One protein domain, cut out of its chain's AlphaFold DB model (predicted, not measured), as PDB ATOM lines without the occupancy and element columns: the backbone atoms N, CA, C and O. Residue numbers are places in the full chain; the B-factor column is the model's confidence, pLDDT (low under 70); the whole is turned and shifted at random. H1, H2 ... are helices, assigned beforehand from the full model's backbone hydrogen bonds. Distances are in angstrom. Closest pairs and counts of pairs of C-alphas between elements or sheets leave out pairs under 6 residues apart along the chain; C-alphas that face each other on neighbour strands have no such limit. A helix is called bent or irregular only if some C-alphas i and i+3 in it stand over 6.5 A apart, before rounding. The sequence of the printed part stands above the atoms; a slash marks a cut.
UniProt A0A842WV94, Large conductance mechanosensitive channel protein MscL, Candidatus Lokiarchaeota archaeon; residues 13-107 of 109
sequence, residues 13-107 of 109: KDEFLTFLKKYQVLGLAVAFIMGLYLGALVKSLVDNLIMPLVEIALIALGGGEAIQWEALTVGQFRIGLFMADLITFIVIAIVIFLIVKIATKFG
ATOM      1  N   LYS A  13     246.695 247.900 253.203       87.12
ATOM      2  CA  LYS A  13     246.717 248.735 254.415       87.12
ATOM      3  C   LYS A  13     247.408 248.045 255.593       87.12
ATOM      4  O   LYS A  13     248.197 248.691 256.281       87.12
ATOM      5  N   ASP A  14     247.111 246.773 255.817       88.69
ATOM      6  CA  ASP A  14     247.671 245.982 256.910       88.69
ATOM      7  C   ASP A  14     249.138 245.651 256.624       88.69
ATOM      8  O   ASP A  14     249.981 245.869 257.491       88.69
ATOM      9  N   GLU A  15     249.481 245.295 255.380       85.25
ATOM     10  CA  GLU A  15     250.877 245.131 254.946       85.25
ATOM     11  C   GLU A  15     251.686 246.426 255.121       85.25
ATOM     12  O   GLU A  15     252.819 246.407 255.607       85.25
ATOM     13  N   PHE A  16     251.096 247.576 254.784       85.75
ATOM     14  CA  PHE A  16     251.730 248.882 254.942       85.75
ATOM     15  C   PHE A  16     251.926 249.264 256.417       85.75
ATOM     16  O   PHE A  16     253.004 249.715 256.809       85.75
ATOM     17  N   LEU A  17     250.919 249.050 257.268       85.50
ATOM     18  CA  LEU A  17     251.033 249.255 258.715       85.50
ATOM     19  C   LEU A  17     252.086 248.323 259.329       85.50
ATOM     20  O   LEU A  17     252.880 248.757 260.170       85.50
ATOM     21  N   THR A  18     252.127 247.065 258.892       86.25
ATOM     22  CA  THR A  18     253.130 246.076 259.298       86.25
ATOM     23  C   THR A  18     254.526 246.492 258.843       86.25
ATOM     24  O   THR A  18     255.465 246.420 259.634       86.25
ATOM     25  N   PHE A  19     254.677 247.025 257.629       87.44
ATOM     26  CA  PHE A  19     255.925 247.605 257.133       87.44
ATOM     27  C   PHE A  19     256.392 248.783 258.004       87.44
ATOM     28  O   PHE A  19     257.514 248.765 258.515       87.44
ATOM     29  N   LEU A  20     255.533 249.777 258.252       87.00
ATOM     30  CA  LEU A  20     255.888 250.946 259.066       87.00
ATOM     31  C   LEU A  20     256.335 250.558 260.480       87.00
ATOM     32  O   LEU A  20     257.296 251.128 261.002       87.00
ATOM     33  N   LYS A  21     255.663 249.570 261.087       86.56
ATOM     34  CA  LYS A  21     256.037 249.013 262.394       86.56
ATOM     35  C   LYS A  21     257.343 248.221 262.321       86.56
ATOM     36  O   LYS A  21     258.211 248.419 263.165       86.56
ATOM     37  N   LYS A  22     257.521 247.360 261.314       88.12
ATOM     38  CA  LYS A  22     258.719 246.520 261.139       88.12
ATOM     39  C   LYS A  22     259.990 247.347 260.971       88.12
ATOM     40  O   LYS A  22     261.017 247.002 261.541       88.12
ATOM     41  N   TYR A  23     259.913 248.441 260.220       86.25
ATOM     42  CA  TYR A  23     261.063 249.296 259.920       86.25
ATOM     43  C   TYR A  23     261.180 250.524 260.837       86.25
ATOM     44  O   TYR A  23     262.048 251.359 260.612       86.25
ATOM     45  N   GLN A  24     260.325 250.655 261.863       89.38
ATOM     46  CA  GLN A  24     260.343 251.766 262.834       89.38
ATOM     47  C   GLN A  24     260.323 253.170 262.180       89.38
ATOM     48  O   GLN A  24     260.756 254.162 262.772       89.38
ATOM     49  N   VAL A  25     259.781 253.278 260.961       89.06
ATOM     50  CA  VAL A  25     259.837 254.492 260.120       89.06
ATOM     51  C   VAL A  25     259.059 255.647 260.745       89.06
ATOM     52  O   VAL A  25     259.418 256.805 260.567       89.06
ATOM     53  N   LEU A  26     258.022 255.334 261.527       88.38
ATOM     54  CA  LEU A  26     257.222 256.318 262.258       88.38
ATOM     55  C   LEU A  26     258.077 257.184 263.195       88.38
ATOM     56  O   LEU A  26     257.937 258.403 263.185       88.38
ATOM     57  N   GLY A  27     258.993 256.576 263.956       89.94
ATOM     58  CA  GLY A  27     259.875 257.317 264.862       89.94
ATOM     59  C   GLY A  27     260.854 258.215 264.105       89.94
ATOM     60  O   GLY A  27     261.021 259.383 264.454       89.94
ATOM     61  N   LEU A  28     261.433 257.697 263.018       93.06
ATOM     62  CA  LEU A  28     262.324 258.460 262.144       93.06
ATOM     63  C   LEU A  28     261.607 259.658 261.504       93.06
ATOM     64  O   LEU A  28     262.141 260.764 261.507       93.06
ATOM     65  N   ALA A  29     260.393 259.451 260.992       91.81
ATOM     66  CA  ALA A  29     259.601 260.497 260.355       91.81
ATOM     67  C   ALA A  29     259.271 261.632 261.334       91.81
ATOM     68  O   ALA A  29     259.448 262.803 260.999       91.81
ATOM     69  N   VAL A  30     258.859 261.298 262.561       93.88
ATOM     70  CA  VAL A  30     258.570 262.295 263.604       93.88
ATOM     71  C   VAL A  30     259.833 263.069 263.985       93.88
ATOM     72  O   VAL A  30     259.804 264.298 264.013       93.88
ATOM     73  N   ALA A  31     260.949 262.375 264.227       94.06
ATOM     74  CA  ALA A  31     262.214 263.015 264.581       94.06
ATOM     75  C   ALA A  31     262.717 263.955 263.474       94.06
ATOM     76  O   ALA A  31     263.146 265.073 263.757       94.06
ATOM     77  N   PHE A  32     262.617 263.534 262.213       94.81
ATOM     78  CA  PHE A  32     263.047 264.328 261.065       94.81
ATOM     79  C   PHE A  32     262.196 265.588 260.880       94.81
ATOM     80  O   PHE A  32     262.743 266.682 260.754       94.81
ATOM     81  N   ILE A  33     260.865 265.458 260.922       95.75
ATOM     82  CA  ILE A  33     259.953 266.600 260.788       95.75
ATOM     83  C   ILE A  33     260.180 267.591 261.934       95.75
ATOM     84  O   ILE A  33     260.355 268.782 261.684       95.75
ATOM     85  N   MET A  34     260.253 267.111 263.179       95.00
ATOM     86  CA  MET A  34     260.546 267.973 264.330       95.00
ATOM     87  C   MET A  34     261.912 268.657 264.201       95.00
ATOM     88  O   MET A  34     262.019 269.848 264.482       95.00
ATOM     89  N   GLY A  35     262.937 267.940 263.731       91.31
ATOM     90  CA  GLY A  35     264.266 268.495 263.475       91.31
ATOM     91  C   GLY A  35     264.260 269.608 262.424       91.31
ATOM     92  O   GLY A  35     264.882 270.647 262.637       91.31
ATOM     93  N   LEU A  36     263.509 269.437 261.329       93.50
ATOM     94  CA  LEU A  36     263.345 270.465 260.296       93.50
ATOM     95  C   LEU A  36     262.698 271.739 260.852       93.50
ATOM     96  O   LEU A  36     263.225 272.833 260.651       93.50
ATOM     97  N   TYR A  37     261.582 271.606 261.574       94.69
ATOM     98  CA  TYR A  37     260.892 272.760 262.157       94.69
ATOM     99  C   TYR A  37     261.719 273.446 263.247       94.69
ATOM    100  O   TYR A  37     261.751 274.676 263.302       94.69
ATOM    101  N   LEU A  38     262.431 272.683 264.081       88.56
ATOM    102  CA  LEU A  38     263.344 273.244 265.076       88.56
ATOM    103  C   LEU A  38     264.483 274.020 264.404       88.56
ATOM    104  O   LEU A  38     264.786 275.138 264.815       88.56
ATOM    105  N   GLY A  39     265.077 273.464 263.346       86.75
ATOM    106  CA  GLY A  39     266.094 274.149 262.551       86.75
ATOM    107  C   GLY A  39     265.581 275.465 261.962       86.75
ATOM    108  O   GLY A  39     266.245 276.493 262.084       86.75
ATOM    109  N   ALA A  40     264.370 275.463 261.396       90.00
ATOM    110  CA  ALA A  40     263.731 276.667 260.865       90.00
ATOM    111  C   ALA A  40     263.461 277.721 261.953       90.00
ATOM    112  O   ALA A  40     263.694 278.908 261.728       90.00
ATOM    113  N   LEU A  41     263.031 277.301 263.146       88.88
ATOM    114  CA  LEU A  41     262.822 278.196 264.285       88.88
ATOM    115  C   LEU A  41     264.135 278.846 264.745       88.88
ATOM    116  O   LEU A  41     264.177 280.057 264.956       88.88
ATOM    117  N   VAL A  42     265.212 278.066 264.860       83.88
ATOM    118  CA  VAL A  42     266.540 278.593 265.214       83.88
ATOM    119  C   VAL A  42     267.047 279.551 264.137       83.88
ATOM    120  O   VAL A  42     267.537 280.627 264.472       83.88
ATOM    121  N   LYS A  43     266.883 279.214 262.852       84.25
ATOM    122  CA  LYS A  43     267.235 280.115 261.748       84.25
ATOM    123  C   LYS A  43     266.460 281.429 261.844       84.25
ATOM    124  O   LYS A  43     267.062 282.491 261.795       84.25
ATOM    125  N   SER A  44     265.150 281.365 262.078       89.44
ATOM    126  CA  SER A  44     264.315 282.553 262.265       89.44
ATOM    127  C   SER A  44     264.772 283.406 263.449       89.44
ATOM    128  O   SER A  44     264.749 284.629 263.355       89.44
ATOM    129  N   LEU A  45     265.186 282.794 264.561       85.38
ATOM    130  CA  LEU A  45     265.741 283.518 265.706       85.38
ATOM    131  C   LEU A  45     267.022 284.265 265.315       85.38
ATOM    132  O   LEU A  45     267.201 285.426 265.682       85.38
ATOM    133  N   VAL A  46     267.903 283.607 264.562       80.81
ATOM    134  CA  VAL A  46     269.162 284.203 264.118       80.81
ATOM    135  C   VAL A  46     268.913 285.335 263.133       80.81
ATOM    136  O   VAL A  46     269.349 286.451 263.394       80.81
ATOM    137  N   ASP A  47     268.161 285.085 262.067       82.94
ATOM    138  CA  ASP A  47     267.932 286.060 261.001       82.94
ATOM    139  C   ASP A  47     267.163 287.289 261.495       82.94
ATOM    140  O   ASP A  47     267.471 288.407 261.101       82.94
ATOM    141  N   ASN A  48     266.159 287.102 262.362       85.44
ATOM    142  CA  ASN A  48     265.254 288.191 262.739       85.44
ATOM    143  C   ASN A  48     265.637 288.890 264.046       85.44
ATOM    144  O   ASN A  48     265.212 290.023 264.255       85.44
ATOM    145  N   LEU A  49     266.388 288.238 264.944       85.25
ATOM    146  CA  LEU A  49     266.790 288.848 266.218       85.25
ATOM    147  C   LEU A  49     268.304 289.018 266.321       85.25
ATOM    148  O   LEU A  49     268.765 290.105 266.647       85.25
ATOM    149  N   ILE A  50     269.090 287.972 266.051       82.12
ATOM    150  CA  ILE A  50     270.541 288.030 266.281       82.12
ATOM    151  C   ILE A  50     271.245 288.886 265.223       82.12
ATOM    152  O   ILE A  50     272.039 289.746 265.591       82.12
ATOM    153  N   MET A  51     270.945 288.695 263.936       79.56
ATOM    154  CA  MET A  51     271.575 289.439 262.839       79.56
ATOM    155  C   MET A  51     271.340 290.955 262.946       79.56
ATOM    156  O   MET A  51     272.334 291.680 262.964       79.56
ATOM    157  N   PRO A  52     270.109 291.459 263.172       82.69
ATOM    158  CA  PRO A  52     269.895 292.891 263.390       82.69
ATOM    159  C   PRO A  52     270.664 293.443 264.597       82.69
ATOM    160  O   PRO A  52     271.189 294.552 264.546       82.69
ATOM    161  N   LEU A  53     270.783 292.674 265.688       83.19
ATOM    162  CA  LEU A  53     271.575 293.087 266.853       83.19
ATOM    163  C   LEU A  53     273.074 293.158 266.535       83.19
ATOM    164  O   LEU A  53     273.753 294.077 266.992       83.19
ATOM    165  N   VAL A  54     273.589 292.211 265.746       77.12
ATOM    166  CA  VAL A  54     274.982 292.211 265.279       77.12
ATOM    167  C   VAL A  54     275.243 293.393 264.346       77.12
ATOM    168  O   VAL A  54     276.257 294.067 264.505       77.12
ATOM    169  N   GLU A  55     274.326 293.692 263.425       77.19
ATOM    170  CA  GLU A  55     274.420 294.843 262.522       77.19
ATOM    171  C   GLU A  55     274.447 296.164 263.294       77.19
ATOM    172  O   GLU A  55     275.352 296.973 263.093       77.19
ATOM    173  N   ILE A  56     273.524 296.357 264.243       82.94
ATOM    174  CA  ILE A  56     273.499 297.547 265.108       82.94
ATOM    175  C   ILE A  56     274.808 297.676 265.892       82.94
ATOM    176  O   ILE A  56     275.378 298.766 265.969       82.94
ATOM    177  N   ALA A  57     275.309 296.575 266.461       80.19
ATOM    178  CA  ALA A  57     276.571 296.579 267.192       80.19
ATOM    179  C   ALA A  57     277.758 296.950 266.288       80.19
ATOM    180  O   ALA A  57     278.619 297.726 266.698       80.19
ATOM    181  N   LEU A  58     277.796 296.448 265.053       75.38
ATOM    182  CA  LEU A  58     278.865 296.736 264.099       75.38
ATOM    183  C   LEU A  58     278.857 298.207 263.655       75.38
ATOM    184  O   LEU A  58     279.911 298.844 263.614       75.38
ATOM    185  N   ILE A  59     277.670 298.765 263.399       78.50
ATOM    186  CA  ILE A  59     277.473 300.191 263.101       78.50
ATOM    187  C   ILE A  59     277.969 301.043 264.281       78.50
ATOM    188  O   ILE A  59     278.756 301.972 264.094       78.50
ATOM    189  N   ALA A  60     277.574 300.692 265.510       77.50
ATOM    190  CA  ALA A  60     277.953 301.416 266.725       77.50
ATOM    191  C   ALA A  60     279.466 301.395 267.009       77.50
ATOM    192  O   ALA A  60     279.994 302.336 267.600       77.50
ATOM    193  N   LEU A  61     280.176 300.353 266.568       75.50
ATOM    194  CA  LEU A  61     281.632 300.219 266.701       75.50
ATOM    195  C   LEU A  61     282.426 300.962 265.607       75.50
ATOM    196  O   LEU A  61     283.645 300.819 265.534       75.50
ATOM    197  N   GLY A  62     281.759 301.777 264.782       65.19
ATOM    198  CA  GLY A  62     282.388 302.597 263.741       65.19
ATOM    199  C   GLY A  62     282.336 301.991 262.336       65.19
ATOM    200  O   GLY A  62     283.042 302.470 261.451       65.19
ATOM    201  N   GLY A  63     281.511 300.962 262.116       61.22
ATOM    202  CA  GLY A  63     281.392 300.238 260.845       61.22
ATOM    203  C   GLY A  63     280.709 300.981 259.689       61.22
ATOM    204  O   GLY A  63     280.645 300.433 258.594       61.22
ATOM    205  N   GLY A  64     280.229 302.215 259.877       67.31
ATOM    206  CA  GLY A  64     279.470 302.931 258.843       67.31
ATOM    207  C   GLY A  64     278.041 302.394 258.688       67.31
ATOM    208  O   GLY A  64     277.458 301.950 259.671       67.31
ATOM    209  N   GLU A  65     277.455 302.483 257.489       63.06
ATOM    210  CA  GLU A  65     276.096 301.987 257.202       63.06
ATOM    211  C   GLU A  65     275.997 300.452 257.277       63.06
ATOM    212  O   GLU A  65     277.007 299.748 257.225       63.06
ATOM    213  N   ALA A  66     274.768 299.928 257.381       62.81
ATOM    214  CA  ALA A  66     274.504 298.491 257.326       62.81
ATOM    215  C   ALA A  66     275.202 297.874 256.103       62.81
ATOM    216  O   ALA A  66     274.991 298.317 254.971       62.81
ATOM    217  N   ILE A  67     276.058 296.871 256.330       66.31
ATOM    218  CA  ILE A  67     276.805 296.231 255.248       66.31
ATOM    219  C   ILE A  67     275.799 295.525 254.338       66.31
ATOM    220  O   ILE A  67     275.243 294.493 254.700       66.31
ATOM    221  N   GLN A  68     275.583 296.078 253.143       68.50
ATOM    222  CA  GLN A  68     274.766 295.447 252.108       68.50
ATOM    223  C   GLN A  68     275.572 294.333 251.442       68.50
ATOM    224  O   GLN A  68     276.147 294.500 250.363       68.50
ATOM    225  N   TRP A  69     275.652 293.188 252.117       65.56
ATOM    226  CA  TRP A  69     276.353 292.001 251.631       65.56
ATOM    227  C   TRP A  69     275.843 291.559 250.254       65.56
ATOM    228  O   TRP A  69     276.604 291.080 249.418       65.56
ATOM    229  N   GLU A  70     274.574 291.796 249.954       65.44
ATOM    230  CA  GLU A  70     273.936 291.463 248.683       65.44
ATOM    231  C   GLU A  70     274.439 292.319 247.512       65.44
ATOM    232  O   GLU A  70     274.361 291.875 246.363       65.44
ATOM    233  N   ALA A  71     274.969 293.515 247.791       66.12
ATOM    234  CA  ALA A  71     275.502 294.439 246.792       66.12
ATOM    235  C   ALA A  71     276.970 294.145 246.427       66.12
ATOM    236  O   ALA A  71     277.479 294.642 245.420       66.12
ATOM    237  N   LEU A  72     277.662 293.309 247.212       66.56
ATOM    238  CA  LEU A  72     279.040 292.894 246.952       66.56
ATOM    239  C   LEU A  72     279.077 291.775 245.901       66.56
ATOM    240  O   LEU A  72     279.080 290.576 246.204       66.56
ATOM    241  N   THR A  73     279.134 292.186 244.636       73.75
ATOM    242  CA  THR A  73     279.280 291.293 243.481       73.75
ATOM    243  C   THR A  73     280.591 291.550 242.741       73.75
ATOM    244  O   THR A  73     280.925 292.698 242.457       73.75
ATOM    245  N   VAL A  74     281.304 290.486 242.360       72.94
ATOM    246  CA  VAL A  74     282.451 290.556 241.437       72.94
ATOM    247  C   VAL A  74     282.032 289.892 240.125       72.94
ATOM    248  O   VAL A  74     282.012 288.665 240.005       72.94
ATOM    249  N   GLY A  75     281.630 290.700 239.142       78.06
ATOM    250  CA  GLY A  75     281.022 290.195 237.906       78.06
ATOM    251  C   GLY A  75     279.709 289.453 238.190       78.06
ATOM    252  O   GLY A  75     278.818 289.996 238.831       78.06
ATOM    253  N   GLN A  76     279.598 288.198 237.747       75.75
ATOM    254  CA  GLN A  76     278.439 287.332 238.030       75.75
ATOM    255  C   GLN A  76     278.483 286.659 239.417       75.75
ATOM    256  O   GLN A  76     277.517 286.016 239.827       75.75
ATOM    257  N   PHE A  77     279.599 286.774 240.145       72.38
ATOM    258  CA  PHE A  77     279.786 286.090 241.421       72.38
ATOM    259  C   PHE A  77     279.263 286.938 242.583       72.38
ATOM    260  O   PHE A  77     279.801 288.003 242.896       72.38
ATOM    261  N   ARG A  78     278.223 286.433 243.260       81.06
ATOM    262  CA  ARG A  78     277.592 287.036 244.448       81.06
ATOM    263  C   ARG A  78     278.375 286.685 245.717       81.06
ATOM    264  O   ARG A  78     277.871 286.001 246.603       81.06
ATOM    265  N   ILE A  79     279.640 287.103 245.767       81.56
ATOM    266  CA  ILE A  79     280.573 286.754 246.851       81.56
ATOM    267  C   ILE A  79     280.060 287.260 248.203       81.56
ATOM    268  O   ILE A  79     280.184 286.556 249.201       81.56
ATOM    269  N   GLY A  80     279.434 288.437 248.239       76.50
ATOM    270  CA  GLY A  80     278.875 288.957 249.478       76.50
ATOM    271  C   GLY A  80     277.692 288.143 250.008       76.50
ATOM    272  O   GLY A  80     277.632 287.905 251.209       76.50
ATOM    273  N   LEU A  81     276.839 287.591 249.134       78.94
ATOM    274  CA  LEU A  81     275.767 286.678 249.552       78.94
ATOM    275  C   LEU A  81     276.335 285.390 250.169       78.94
ATOM    276  O   LEU A  81     275.892 284.964 251.229       78.94
ATOM    277  N   PHE A  82     277.370 284.815 249.554       82.56
ATOM    278  CA  PHE A  82     278.047 283.645 250.116       82.56
ATOM    279  C   PHE A  82     278.686 283.942 251.482       82.56
ATOM    280  O   PHE A  82     278.601 283.125 252.397       82.56
ATOM    281  N   MET A  83     279.307 285.115 251.643       80.62
ATOM    282  CA  MET A  83     279.877 285.528 252.928       80.62
ATOM    283  C   MET A  83     278.800 285.745 253.995       80.62
ATOM    284  O   MET A  83     279.003 285.329 255.134       80.62
ATOM    285  N   ALA A  84     277.653 286.325 253.638       76.56
ATOM    286  CA  ALA A  84     276.511 286.462 254.538       76.56
ATOM    287  C   ALA A  84     275.967 285.095 254.982       76.56
ATOM    288  O   ALA A  84     275.770 284.872 256.179       76.56
ATOM    289  N   ASP A  85     275.812 284.146 254.053       82.44
ATOM    290  CA  ASP A  85     275.397 282.773 254.364       82.44
ATOM    291  C   ASP A  85     276.411 282.067 255.281       82.44
ATOM    292  O   ASP A  85     276.029 281.387 256.237       82.44
ATOM    293  N   LEU A  86     277.712 282.265 255.042       84.81
ATOM    294  CA  LEU A  86     278.782 281.698 255.864       84.81
ATOM    295  C   LEU A  86     278.781 282.270 257.291       84.81
ATOM    296  O   LEU A  86     278.899 281.514 258.256       84.81
ATOM    297  N   ILE A  87     278.620 283.587 257.437       78.75
ATOM    298  CA  ILE A  87     278.495 284.247 258.746       78.75
ATOM    299  C   ILE A  87     277.246 283.727 259.466       78.75
ATOM    300  O   ILE A  87     277.330 283.321 260.625       78.75
ATOM    301  N   THR A  88     276.114 283.652 258.765       76.81
ATOM    302  CA  THR A  88     274.846 283.139 259.301       76.81
ATOM    303  C   THR A  88     274.997 281.702 259.801       76.81
ATOM    304  O   THR A  88     274.565 281.381 260.907       76.81
ATOM    305  N   PHE A  89     275.682 280.840 259.045       84.00
ATOM    306  CA  PHE A  89     275.982 279.469 259.457       84.00
ATOM    307  C   PHE A  89     276.801 279.411 260.755       84.00
ATOM    308  O   PHE A  89     276.461 278.650 261.665       84.00
ATOM    309  N   ILE A  90     277.848 280.235 260.878       85.94
ATOM    310  CA  ILE A  90     278.677 280.307 262.091       85.94
ATOM    311  C   ILE A  90     277.842 280.780 263.289       85.94
ATOM    312  O   ILE A  90     277.928 280.189 264.368       85.94
ATOM    313  N   VAL A  91     276.998 281.801 263.112       81.38
ATOM    314  CA  VAL A  91     276.117 282.307 264.177       81.38
ATOM    315  C   VAL A  91     275.115 281.236 264.610       81.38
ATOM    316  O   VAL A  91     274.977 280.989 265.808       81.38
ATOM    317  N   ILE A  92     274.466 280.542 263.668       82.19
ATOM    318  CA  ILE A  92     273.556 279.426 263.972       82.19
ATOM    319  C   ILE A  92     274.285 278.337 264.767       82.19
ATOM    320  O   ILE A  92     273.760 277.874 265.781       82.19
ATOM    321  N   ALA A  93     275.501 277.957 264.366       86.19
ATOM    322  CA  ALA A  93     276.291 276.958 265.081       86.19
ATOM    323  C   ALA A  93     276.581 277.383 266.534       86.19
ATOM    324  O   ALA A  93     276.429 276.577 267.456       86.19
ATOM    325  N   ILE A  94     276.928 278.656 266.758       86.31
ATOM    326  CA  ILE A  94     277.156 279.216 268.100       86.31
ATOM    327  C   ILE A  94     275.864 279.226 268.922       86.31
ATOM    328  O   ILE A  94     275.882 278.856 270.096       86.31
ATOM    329  N   VAL A  95     274.735 279.618 268.330       81.44
ATOM    330  CA  VAL A  95     273.440 279.659 269.022       81.44
ATOM    331  C   VAL A  95     272.988 278.255 269.419       81.44
ATOM    332  O   VAL A  95     272.617 278.047 270.572       81.44
ATOM    333  N   ILE A  96     273.087 277.271 268.521       82.81
ATOM    334  CA  ILE A  96     272.787 275.867 268.839       82.81
ATOM    335  C   ILE A  96     273.703 275.374 269.961       82.81
ATOM    336  O   ILE A  96     273.225 274.775 270.925       82.81
ATOM    337  N   PHE A  97     275.002 275.671 269.887       86.81
ATOM    338  CA  PHE A  97     275.950 275.326 270.943       86.81
ATOM    339  C   PHE A  97     275.559 275.940 272.294       86.81
ATOM    340  O   PHE A  97     275.581 275.247 273.312       86.81
ATOM    341  N   LEU A  98     275.161 277.215 272.320       86.50
ATOM    342  CA  LEU A  98     274.691 277.881 273.535       86.50
ATOM    343  C   LEU A  98     273.408 277.247 274.072       86.50
ATOM    344  O   LEU A  98     273.337 276.996 275.273       86.50
ATOM    345  N   ILE A  99     272.433 276.936 273.214       83.25
ATOM    346  CA  ILE A  99     271.184 276.271 273.610       83.25
ATOM    347  C   ILE A  99     271.482 274.911 274.245       83.25
ATOM    348  O   ILE A  99     271.000 274.639 275.342       83.25
ATOM    349  N   VAL A 100     272.319 274.084 273.609       85.00
ATOM    350  CA  VAL A 100     272.710 272.771 274.144       85.00
ATOM    351  C   VAL A 100     273.443 272.935 275.475       85.00
ATOM    352  O   VAL A 100     273.084 272.295 276.459       85.00
ATOM    353  N   LYS A 101     274.415 273.852 275.549       85.75
ATOM    354  CA  LYS A 101     275.177 274.131 276.774       85.75
ATOM    355  C   LYS A 101     274.276 274.585 277.924       85.75
ATOM    356  O   LYS A 101     274.479 274.168 279.063       85.75
ATOM    357  N   ILE A 102     273.296 275.440 277.640       88.19
ATOM    358  CA  ILE A 102     272.299 275.907 278.606       88.19
ATOM    359  C   ILE A 102     271.418 274.735 279.040       88.19
ATOM    360  O   ILE A 102     271.314 274.487 280.236       88.19
ATOM    361  N   ALA A 103     270.857 273.966 278.107       86.75
ATOM    362  CA  ALA A 103     270.018 272.809 278.416       86.75
ATOM    363  C   ALA A 103     270.742 271.794 279.320       86.75
ATOM    364  O   ALA A 103     270.196 271.382 280.343       86.75
ATOM    365  N   THR A 104     272.012 271.484 279.026       84.75
ATOM    366  CA  THR A 104     272.852 270.622 279.874       84.75
ATOM    367  C   THR A 104     273.095 271.233 281.257       84.75
ATOM    368  O   THR A 104     273.084 270.523 282.260       84.75
ATOM    369  N   LYS A 105     273.285 272.558 281.344       80.31
ATOM    370  CA  LYS A 105     273.485 273.267 282.619       80.31
ATOM    371  C   LYS A 105     272.219 273.297 283.483       80.31
ATOM    372  O   LYS A 105     272.332 273.265 284.704       80.31
ATOM    373  N   PHE A 106     271.034 273.348 282.874       82.69
ATOM    374  CA  PHE A 106     269.748 273.369 283.581       82.69
ATOM    375  C   PHE A 106     269.247 271.980 284.014       82.69
ATOM    376  O   PHE A 106     268.175 271.875 284.601       82.69
ATOM    377  N   GLY A 107     270.036 270.917 283.808       67.88
ATOM    378  CA  GLY A 107     269.768 269.603 284.399       67.88
ATOM    379  C   GLY A 107     268.607 268.833 283.767       67.88
ATOM    380  O   GLY A 107     268.149 267.852 284.352       67.88
TER     381      GLY A 107
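AT A GLANCE: This is residues 13 to 107 of the 109 residues of the protein "Large conductance mechanosensitive channel protein MscL" of Candidatus Lokiarchaeota archaeon (UniProt A0A842WV94). Two long helices, H2 and H3, cross as a slanted X, and a short helix, H1, makes a corner with the first end of H2, far from the crossing. The contact at the crossing is small, made by residues 42 to 51 of H2 and 88 to 96 of H3, and a loop, residues 64 to 78, leads from the last end of H2 to the first end of H3. Residues 13 to 38, with H1 and the first part of H2, stick out as a long arm, and residues 100 to 107 stick out at the other end of the printed part. The printed part has 95 residues, with three named helices in the order H1, H2, H3 and no named strand; its class is all helix. It is extended, with a radius of gyration of the C-alphas of 20.3 A, and spans 65 by 44 by 16 A, only just flat.

HOW THE PARTS SIT: H1, residues 13 to 22, and H2, residues 25 to 63, are close but not clearly touching, with 1 pair of C-alphas within 8 A, those of Leu 20 and Leu 26 at 6.4 A. They run the same way at a steep tilt of 63 degrees. H2 and H3, residues 79 to 105, touch, and their closest C-alphas are those of Val 46 and Ile 92, 6.5 A apart. These two run opposite ways at a steep tilt of 67 degrees, their centres 7.9 A apart. H1 and H3 are apart. In H1 and H3 every O i to N i+4 pair is within hydrogen-bond range; in H2 31 of 35 are.

IN THESE COORDINATES: H1 begins at C-alpha 13, at (246.717, 248.735, 254.415), and measures 13.9 A from first to last C-alpha over residues 13 to 22. H2, residues 25 to 63, measures 50.6 A, from C-alpha 25 at (259.837, 254.492, 260.120) to C-alpha 63. It has a kink of 27 degrees near residue 51 and is only just irregular, with C-alphas 60 and 63 being 6.9 A apart. H3, residues 79 to 105, measures 38.9 A and ends at C-alpha 105, at (273.485, 273.267, 282.619).

THE WHOLE: The two C-alphas farthest apart are those of Asp 14 and Gly 62, at 66.8 A. Without the stretches that stand free, the body has 61 residues and spans 38 by 28 by 15 A. The printed part has no cut. The link from H1 to H2 is tight, with 2 residues; that from H2 to H3 is long, with 15. The mean pLDDT of the printed part is 82.0, and residues 62 to 72 and residue 107 are under 70.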